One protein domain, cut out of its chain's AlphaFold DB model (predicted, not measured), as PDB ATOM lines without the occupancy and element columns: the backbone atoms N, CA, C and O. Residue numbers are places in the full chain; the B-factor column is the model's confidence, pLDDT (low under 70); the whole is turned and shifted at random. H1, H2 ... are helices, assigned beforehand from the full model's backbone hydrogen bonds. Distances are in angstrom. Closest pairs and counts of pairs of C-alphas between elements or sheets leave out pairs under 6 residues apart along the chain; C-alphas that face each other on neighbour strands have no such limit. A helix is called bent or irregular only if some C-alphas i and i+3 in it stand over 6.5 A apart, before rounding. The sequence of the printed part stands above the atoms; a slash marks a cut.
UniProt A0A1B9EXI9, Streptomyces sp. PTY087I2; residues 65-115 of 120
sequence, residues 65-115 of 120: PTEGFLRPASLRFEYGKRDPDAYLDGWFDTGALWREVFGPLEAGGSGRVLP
ATOM      1  N   PRO A  65     188.957 203.059 185.453       92.69
ATOM      2  CA  PRO A  65     188.092 202.180 186.236       92.69
ATOM      3  C   PRO A  65     188.907 201.032 186.844       92.69
ATOM      4  O   PRO A  65     189.689 200.371 186.152       92.69
ATOM      5  N   THR A  66     188.725 200.759 188.138       91.44
ATOM      6  CA  THR A  66     189.402 199.633 188.805       91.44
ATOM      7  C   THR A  66     188.853 198.288 188.334       91.44
ATOM      8  O   THR A  66     189.546 197.277 188.417       91.44
ATOM      9  N   GLU A  67     187.650 198.267 187.759       89.38
ATOM     10  CA  GLU A  67     187.000 197.095 187.174       89.38
ATOM     11  C   GLU A  67     187.838 196.451 186.064       89.38
ATOM     12  O   GLU A  67     187.826 195.228 185.919       89.38
ATOM     13  N   GLY A  68     188.631 197.243 185.332       90.00
ATOM     14  CA  GLY A  68     189.570 196.725 184.334       90.00
ATOM     15  C   GLY A  68     190.652 195.817 184.934       90.00
ATOM     16  O   GLY A  68     191.248 195.017 184.215       90.00
ATOM     17  N   PHE A  69     190.879 195.906 186.245       91.12
ATOM     18  CA  PHE A  69     191.853 195.122 187.001       91.12
ATOM     19  C   PHE A  69     191.206 193.963 187.769       91.12
ATOM     20  O   PHE A  69     191.845 193.365 188.633       91.12
ATOM     21  N   LEU A  70     189.946 193.616 187.485       90.50
ATOM     22  CA  LEU A  70     189.333 192.417 188.047       90.50
ATOM     23  C   LEU A  70     190.071 191.167 187.563       90.50
ATOM     24  O   LEU A  70     190.261 190.942 186.367       90.50
ATOM     25  N   ARG A  71     190.421 190.289 188.500       89.50
ATOM     26  CA  ARG A  71     190.942 188.968 188.158       89.50
ATOM     27  C   ARG A  71     189.868 188.138 187.437       89.50
ATOM     28  O   ARG A  71     188.664 188.330 187.670       89.50
ATOM     29  N   PRO A  72     190.272 187.167 186.594       87.81
ATOM     30  CA  PRO A  72     189.355 186.203 186.001       87.81
ATOM     31  C   PRO A  72     188.419 185.577 187.037       87.81
ATOM     32  O   PRO A  72     188.812 185.319 188.175       87.81
ATOM     33  N   ALA A  73     187.181 185.286 186.631       85.56
ATOM     34  CA  ALA A  73     186.165 184.719 187.522       85.56
ATOM     35  C   ALA A  73     186.627 183.427 188.225       85.56
ATOM     36  O   ALA A  73     186.237 183.186 189.363       85.56
ATOM     37  N   SER A  74     187.480 182.627 187.574       85.62
ATOM     38  CA  SER A  74     188.092 181.433 188.167       85.62
ATOM     39  C   SER A  74     188.923 181.745 189.413       85.62
ATOM     40  O   SER A  74     188.834 181.006 190.382       85.62
ATOM     41  N   LEU A  75     189.678 182.849 189.409       83.62
ATOM     42  CA  LEU A  75     190.469 183.295 190.559       83.62
ATOM     43  C   LEU A  75     189.599 183.999 191.603       83.62
ATOM     44  O   LEU A  75     189.788 183.807 192.797       83.62
ATOM     45  N   ARG A  76     188.601 184.784 191.174       86.00
ATOM     46  CA  ARG A  76     187.717 185.508 192.110       86.00
ATOM     47  C   ARG A  76     186.813 184.598 192.930       86.00
ATOM     48  O   ARG A  76     186.390 184.976 194.018       86.00
ATOM     49  N   PHE A  77     186.468 183.431 192.394       82.50
ATOM     50  CA  PHE A  77     185.517 182.512 193.017       82.50
ATOM     51  C   PHE A  77     186.151 181.195 193.464       82.50
ATOM     52  O   PHE A  77     185.406 180.268 193.778       82.50
ATOM     53  N   GLU A  78     187.484 181.120 193.522       80.19
ATOM     54  CA  GLU A  78     188.232 179.932 193.958       80.19
ATOM     55  C   GLU A  78     187.753 179.431 195.332       80.19
ATOM     56  O   GLU A  78     187.456 178.249 195.492       80.19
ATOM     57  N   TYR A  79     187.557 180.352 196.280       75.00
ATOM     58  CA  TYR A  79     187.083 180.068 197.642       75.00
ATOM     59  C   TYR A  79     185.559 180.235 197.814       75.00
ATOM     60  O   TYR A  79     185.013 180.112 198.909       75.00
ATOM     61  N   GLY A  80     184.833 180.452 196.710       70.88
ATOM     62  CA  GLY A  80     183.379 180.603 196.677       70.88
ATOM     63  C   GLY A  80     182.893 182.054 196.562       70.88
ATOM     64  O   GLY A  80     183.505 183.004 197.026       70.88
ATOM     65  N   LYS A  81     181.718 182.239 195.943       73.88
ATOM     66  CA  LYS A  81     181.144 183.561 195.600       73.88
ATOM     67  C   LYS A  81     180.758 184.449 196.793       73.88
ATOM     68  O   LYS A  81     180.346 185.584 196.577       73.88
ATOM     69  N   ARG A  82     180.773 183.906 198.010       77.06
ATOM     70  CA  ARG A  82     180.318 184.584 199.236       77.06
ATOM     71  C   ARG A  82     181.438 184.782 200.254       77.06
ATOM     72  O   ARG A  82     181.134 185.164 201.376       77.06
ATOM     73  N   ASP A  83     182.678 184.492 199.879       77.56
ATOM     74  CA  ASP A  83     183.832 184.737 200.733       77.56
ATOM     75  C   ASP A  83     184.135 186.255 200.765       77.56
ATOM     76  O   ASP A  83     184.476 186.826 199.721       77.56
ATOM     77  N   PRO A  84     183.945 186.934 201.914       72.88
ATOM     78  CA  PRO A  84     184.193 188.367 202.033       72.88
ATOM     79  C   PRO A  84     185.689 188.713 202.010       72.88
ATOM     80  O   PRO A  84     186.038 189.799 201.549       72.88
ATOM     81  N   ASP A  85     186.565 187.803 202.440       74.81
ATOM     82  CA  ASP A  85     188.014 188.023 202.456       74.81
ATOM     83  C   ASP A  85     188.554 187.947 201.022       74.81
ATOM     84  O   ASP A  85     189.333 188.796 200.584       74.81
ATOM     85  N   ALA A  86     188.031 187.008 200.225       72.38
ATOM     86  CA  ALA A  86     188.322 186.943 198.795       72.38
ATOM     87  C   ALA A  86     187.893 188.223 198.058       72.38
ATOM     88  O   ALA A  86     188.606 188.669 197.156       72.38
ATOM     89  N   TYR A  87     186.761 188.830 198.437       65.81
ATOM     90  CA  TYR A  87     186.308 190.107 197.871       65.81
ATOM     91  C   TYR A  87     187.274 191.258 198.183       65.81
ATOM     92  O   TYR A  87     187.542 192.070 197.297       65.81
ATOM     93  N   LEU A  88     187.803 191.313 199.408       66.38
ATOM     94  CA  LEU A  88     188.700 192.379 199.851       66.38
ATOM     95  C   LEU A  88     190.091 192.269 199.212       66.38
ATOM     96  O   LEU A  88     190.588 193.242 198.647       66.38
ATOM     97  N   ASP A  89     190.689 191.077 199.252       72.81
ATOM     98  CA  ASP A  89     192.116 190.905 198.951       72.81
ATOM     99  C   ASP A  89     192.382 190.206 197.608       72.81
ATOM    100  O   ASP A  89     193.483 190.280 197.056       72.81
ATOM    101  N   GLY A  90     191.389 189.497 197.068       78.06
ATOM    102  CA  GLY A  90     191.586 188.548 195.971       78.06
ATOM    103  C   GLY A  90     190.962 188.950 194.639       78.06
ATOM    104  O   GLY A  90     191.285 188.346 193.615       78.06
ATOM    105  N   TRP A  91     190.059 189.935 194.615       85.94
ATOM    106  CA  TRP A  91     189.280 190.222 193.406       85.94
ATOM    107  C   TRP A  91     190.000 191.079 192.376       85.94
ATOM    108  O   TRP A  91     189.766 190.890 191.182       85.94
ATOM    109  N   PHE A  92     190.885 191.969 192.814       89.38
ATOM    110  CA  PHE A  92     191.609 192.885 191.940       89.38
ATOM    111  C   PHE A  92     193.081 192.483 191.812       89.38
ATOM    112  O   PHE A  92     193.722 192.031 192.763       89.38
ATOM    113  N   ASP A  93     193.652 192.648 190.624       91.94
ATOM    114  CA  ASP A  93     195.098 192.630 190.423       91.94
ATOM    115  C   ASP A  93     195.677 194.010 190.759       91.94
ATOM    116  O   ASP A  93     195.974 194.834 189.892       91.94
ATOM    117  N   THR A  94     195.833 194.270 192.057       91.38
ATOM    118  CA  THR A  94     196.468 195.496 192.563       91.38
ATOM    119  C   THR A  94     197.911 195.629 192.080       91.38
ATOM    120  O   THR A  94     198.382 196.740 191.855       91.38
ATOM    121  N   GLY A  95     198.608 194.511 191.849       92.88
ATOM    122  CA  GLY A  95     199.949 194.511 191.276       92.88
ATOM    123  C   GLY A  95     199.970 195.067 189.853       92.88
ATOM    124  O   GLY A  95     200.845 195.868 189.531       92.88
ATOM    125  N   ALA A  96     199.015 194.675 189.006       92.38
ATOM    126  CA  ALA A  96     198.841 195.264 187.679       92.38
ATOM    127  C   ALA A  96     198.492 196.753 187.772       92.38
ATOM    128  O   ALA A  96     199.156 197.553 187.124       92.38
ATOM    129  N   LEU A  97     197.568 197.146 188.656       92.56
ATOM    130  CA  LEU A  97     197.209 198.556 188.858       92.56
ATOM    131  C   LEU A  97     198.428 199.425 189.226       92.56
ATOM    132  O   LEU A  97     198.625 200.502 188.662       92.56
ATOM    133  N   TRP A  98     199.298 198.936 190.113       93.50
ATOM    134  CA  TRP A  98     200.545 199.625 190.452       93.50
ATOM    135  C   TRP A  98     201.526 199.690 189.283       93.50
ATOM    136  O   TRP A  98     202.076 200.753 189.008       93.50
ATOM    137  N   ARG A  99     201.747 198.578 188.578       94.56
ATOM    138  CA  ARG A  99     202.710 198.530 187.464       94.56
ATOM    139  C   ARG A  99     202.264 199.338 186.246       94.56
ATOM    140  O   ARG A  99     203.111 199.877 185.541       94.56
ATOM    141  N   GLU A 100     200.966 199.379 185.976       94.56
ATOM    142  CA  GLU A 100     200.407 199.872 184.712       94.56
ATOM    143  C   GLU A 100     199.824 201.282 184.822       94.56
ATOM    144  O   GLU A 100     199.681 201.955 183.799       94.56
ATOM    145  N   VAL A 101     199.511 201.744 186.039       94.38
ATOM    146  CA  VAL A 101     198.876 203.050 186.270       94.38
ATOM    147  C   VAL A 101     199.671 203.891 187.255       94.38
ATOM    148  O   VAL A 101     200.205 204.920 186.857       94.38
ATOM    149  N   PHE A 102     199.785 203.469 188.516       92.19
ATOM    150  CA  PHE A 102     200.382 204.332 189.542       92.19
ATOM    151  C   PHE A 102     201.879 204.561 189.328       92.19
ATOM    152  O   PHE A 102     202.297 205.709 189.257       92.19
ATOM    153  N   GLY A 103     202.672 203.505 189.135       93.19
ATOM    154  CA  GLY A 103     204.120 203.612 188.920       93.19
ATOM    155  C   GLY A 103     204.504 204.520 187.741       93.19
ATOM    156  O   GLY A 103     205.359 205.390 187.898       93.19
ATOM    157  N   PRO A 104     203.863 204.403 186.561       93.69
ATOM    158  CA  PRO A 104     204.078 205.345 185.463       93.69
ATOM    159  C   PRO A 104     203.756 206.813 185.786       93.69
ATOM    160  O   PRO A 104     204.303 207.690 185.114       93.69
ATOM    161  N   LEU A 105     202.883 207.082 186.763       92.12
ATOM    162  CA  LEU A 105     202.451 208.426 187.166       92.12
ATOM    163  C   LEU A 105     203.205 208.988 188.385       92.12
ATOM    164  O   LEU A 105     202.993 210.147 188.724       92.12
ATOM    165  N   GLU A 106     204.093 208.225 189.024       90.75
ATOM    166  CA  GLU A 106     204.969 208.758 190.075       90.75
ATOM    167  C   GLU A 106     205.977 209.778 189.514       90.75
ATOM    168  O   GLU A 106     206.281 209.810 188.313       90.75
ATOM    169  N   ALA A 107     206.547 210.607 190.390       89.56
ATOM    170  CA  ALA A 107     207.668 211.478 190.047       89.56
ATOM    171  C   ALA A 107     208.835 210.694 189.401       89.56
ATOM    172  O   ALA A 107     209.425 209.795 189.997       89.56
ATOM    173  N   GLY A 108     209.193 211.055 188.163       88.88
ATOM    174  CA  GLY A 108     210.219 210.350 187.378       88.88
ATOM    175  C   GLY A 108     209.717 209.107 186.630       88.88
ATOM    176  O   GLY A 108     210.498 208.470 185.923       88.88
ATOM    177  N   GLY A 109     208.424 208.787 186.742       90.75
ATOM    178  CA  GLY A 109     207.745 207.764 185.958       90.75
ATOM    179  C   GLY A 109     207.642 208.112 184.470       90.75
ATOM    180  O   GLY A 109     207.913 209.229 184.024       90.75
ATOM    181  N   SER A 110     207.248 207.126 183.664       91.75
ATOM    182  CA  SER A 110     207.215 207.258 182.201       91.75
ATOM    183  C   SER A 110     206.084 208.153 181.676       91.75
ATOM    184  O   SER A 110     206.114 208.546 180.509       91.75
ATOM    185  N   GLY A 111     205.053 208.408 182.488       90.88
ATOM    186  CA  GLY A 111     203.796 209.040 182.081       90.88
ATOM    187  C   GLY A 111     202.946 208.196 181.122       90.88
ATOM    188  O   GLY A 111     201.920 208.667 180.639       90.88
ATOM    189  N   ARG A 112     203.361 206.963 180.801       91.88
ATOM    190  CA  ARG A 112     202.663 206.073 179.864       91.88
ATOM    191  C   ARG A 112     201.927 204.993 180.632       91.88
ATOM    192  O   ARG A 112     202.525 204.000 181.038       91.88
ATOM    193  N   VAL A 113     200.634 205.214 180.802       91.25
ATOM    194  CA  VAL A 113     199.731 204.289 181.483       91.25
ATOM    195  C   VAL A 113     199.099 203.304 180.509       91.25
ATOM    196  O   VAL A 113     198.863 203.627 179.342       91.25
ATOM    197  N   LEU A 114     198.803 202.107 181.007       87.56
ATOM    198  CA  LEU A 114     198.028 201.084 180.312       87.56
ATOM    199  C   LEU A 114     196.710 200.879 181.069       87.56
ATOM    200  O   LEU A 114     196.590 199.943 181.856       87.56
ATOM    201  N   PRO A 115     195.714 201.766 180.881       72.69
ATOM    202  CA  PRO A 115     194.379 201.517 181.395       72.69
ATOM    203  C   PRO A 115     193.856 200.296 180.637       72.69
ATOM    204  O   PRO A 115     193.817 200.283 179.408       72.69
TER     205      PRO A 115
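AT A GLANCE: This is residues 65 to 115 of the 120 residues of a protein of Streptomyces sp. PTY087I2 (UniProt A0A1B9EXI9). Picture a long, thin, loosely formed loop of chain: from H1 the backbone runs out to H2 near one end, turns through residues 77 to 83, comes back through H3 and passes H1 with the first part of H4, which runs on toward the other end. There residues 106 to 115 fold back, and the C-alphas of Pro 65 and Pro 115 end 8.0 A apart. The printed part has 51 residues with four named helices, H1, H2, H3 and H4 in that order, and no named strand; the class is all helix. The whole is a loose rod of 41 by 15 by 14 A, with a radius of gyration of the C-alphas of 13.3 A.

HOW THE PARTS SIT: Start at H1, residues 66 to 69, which touches residues 94 to 97 alone of H4, residues 94 to 105; their closest C-alphas, those of Phe 69 and Leu 97, are 6.6 A apart. Next look at H2, residues 73 to 76, which touches H3, residues 84 to 90; their closest C-alphas, those of Arg 76 and Gly 90, are 6.3 A apart. H1 and H3 are apart, as are H2 and H4. In H3 every O i to N i+4 pair is within hydrogen-bond range, in H4 5 of 8 are, and H1 and H2 are too short for such a pair.

IN THESE COORDINATES: Find C-alpha 66 at (189.402, 199.633, 188.805), where H1 begins. H3 begins at C-alpha 84, (184.193, 188.367, 202.033), and is 9.6 A long from first to last C-alpha. H4, 15.2 A long, ends at C-alpha 105, (202.451, 208.426, 187.166); it is only just irregular, with C-alphas 100 and 103 6.7 A apart.

THE WHOLE: The two C-alphas farthest apart are those of Arg 82 and Gly 108, at 41.2 A. The printed part has no cut. The links H1 to H2 and H3 to H4 are tight, and H2 to H3 is short. The mean pLDDT of the printed part is 85.8; look for values under 70 at residues 87 to 88.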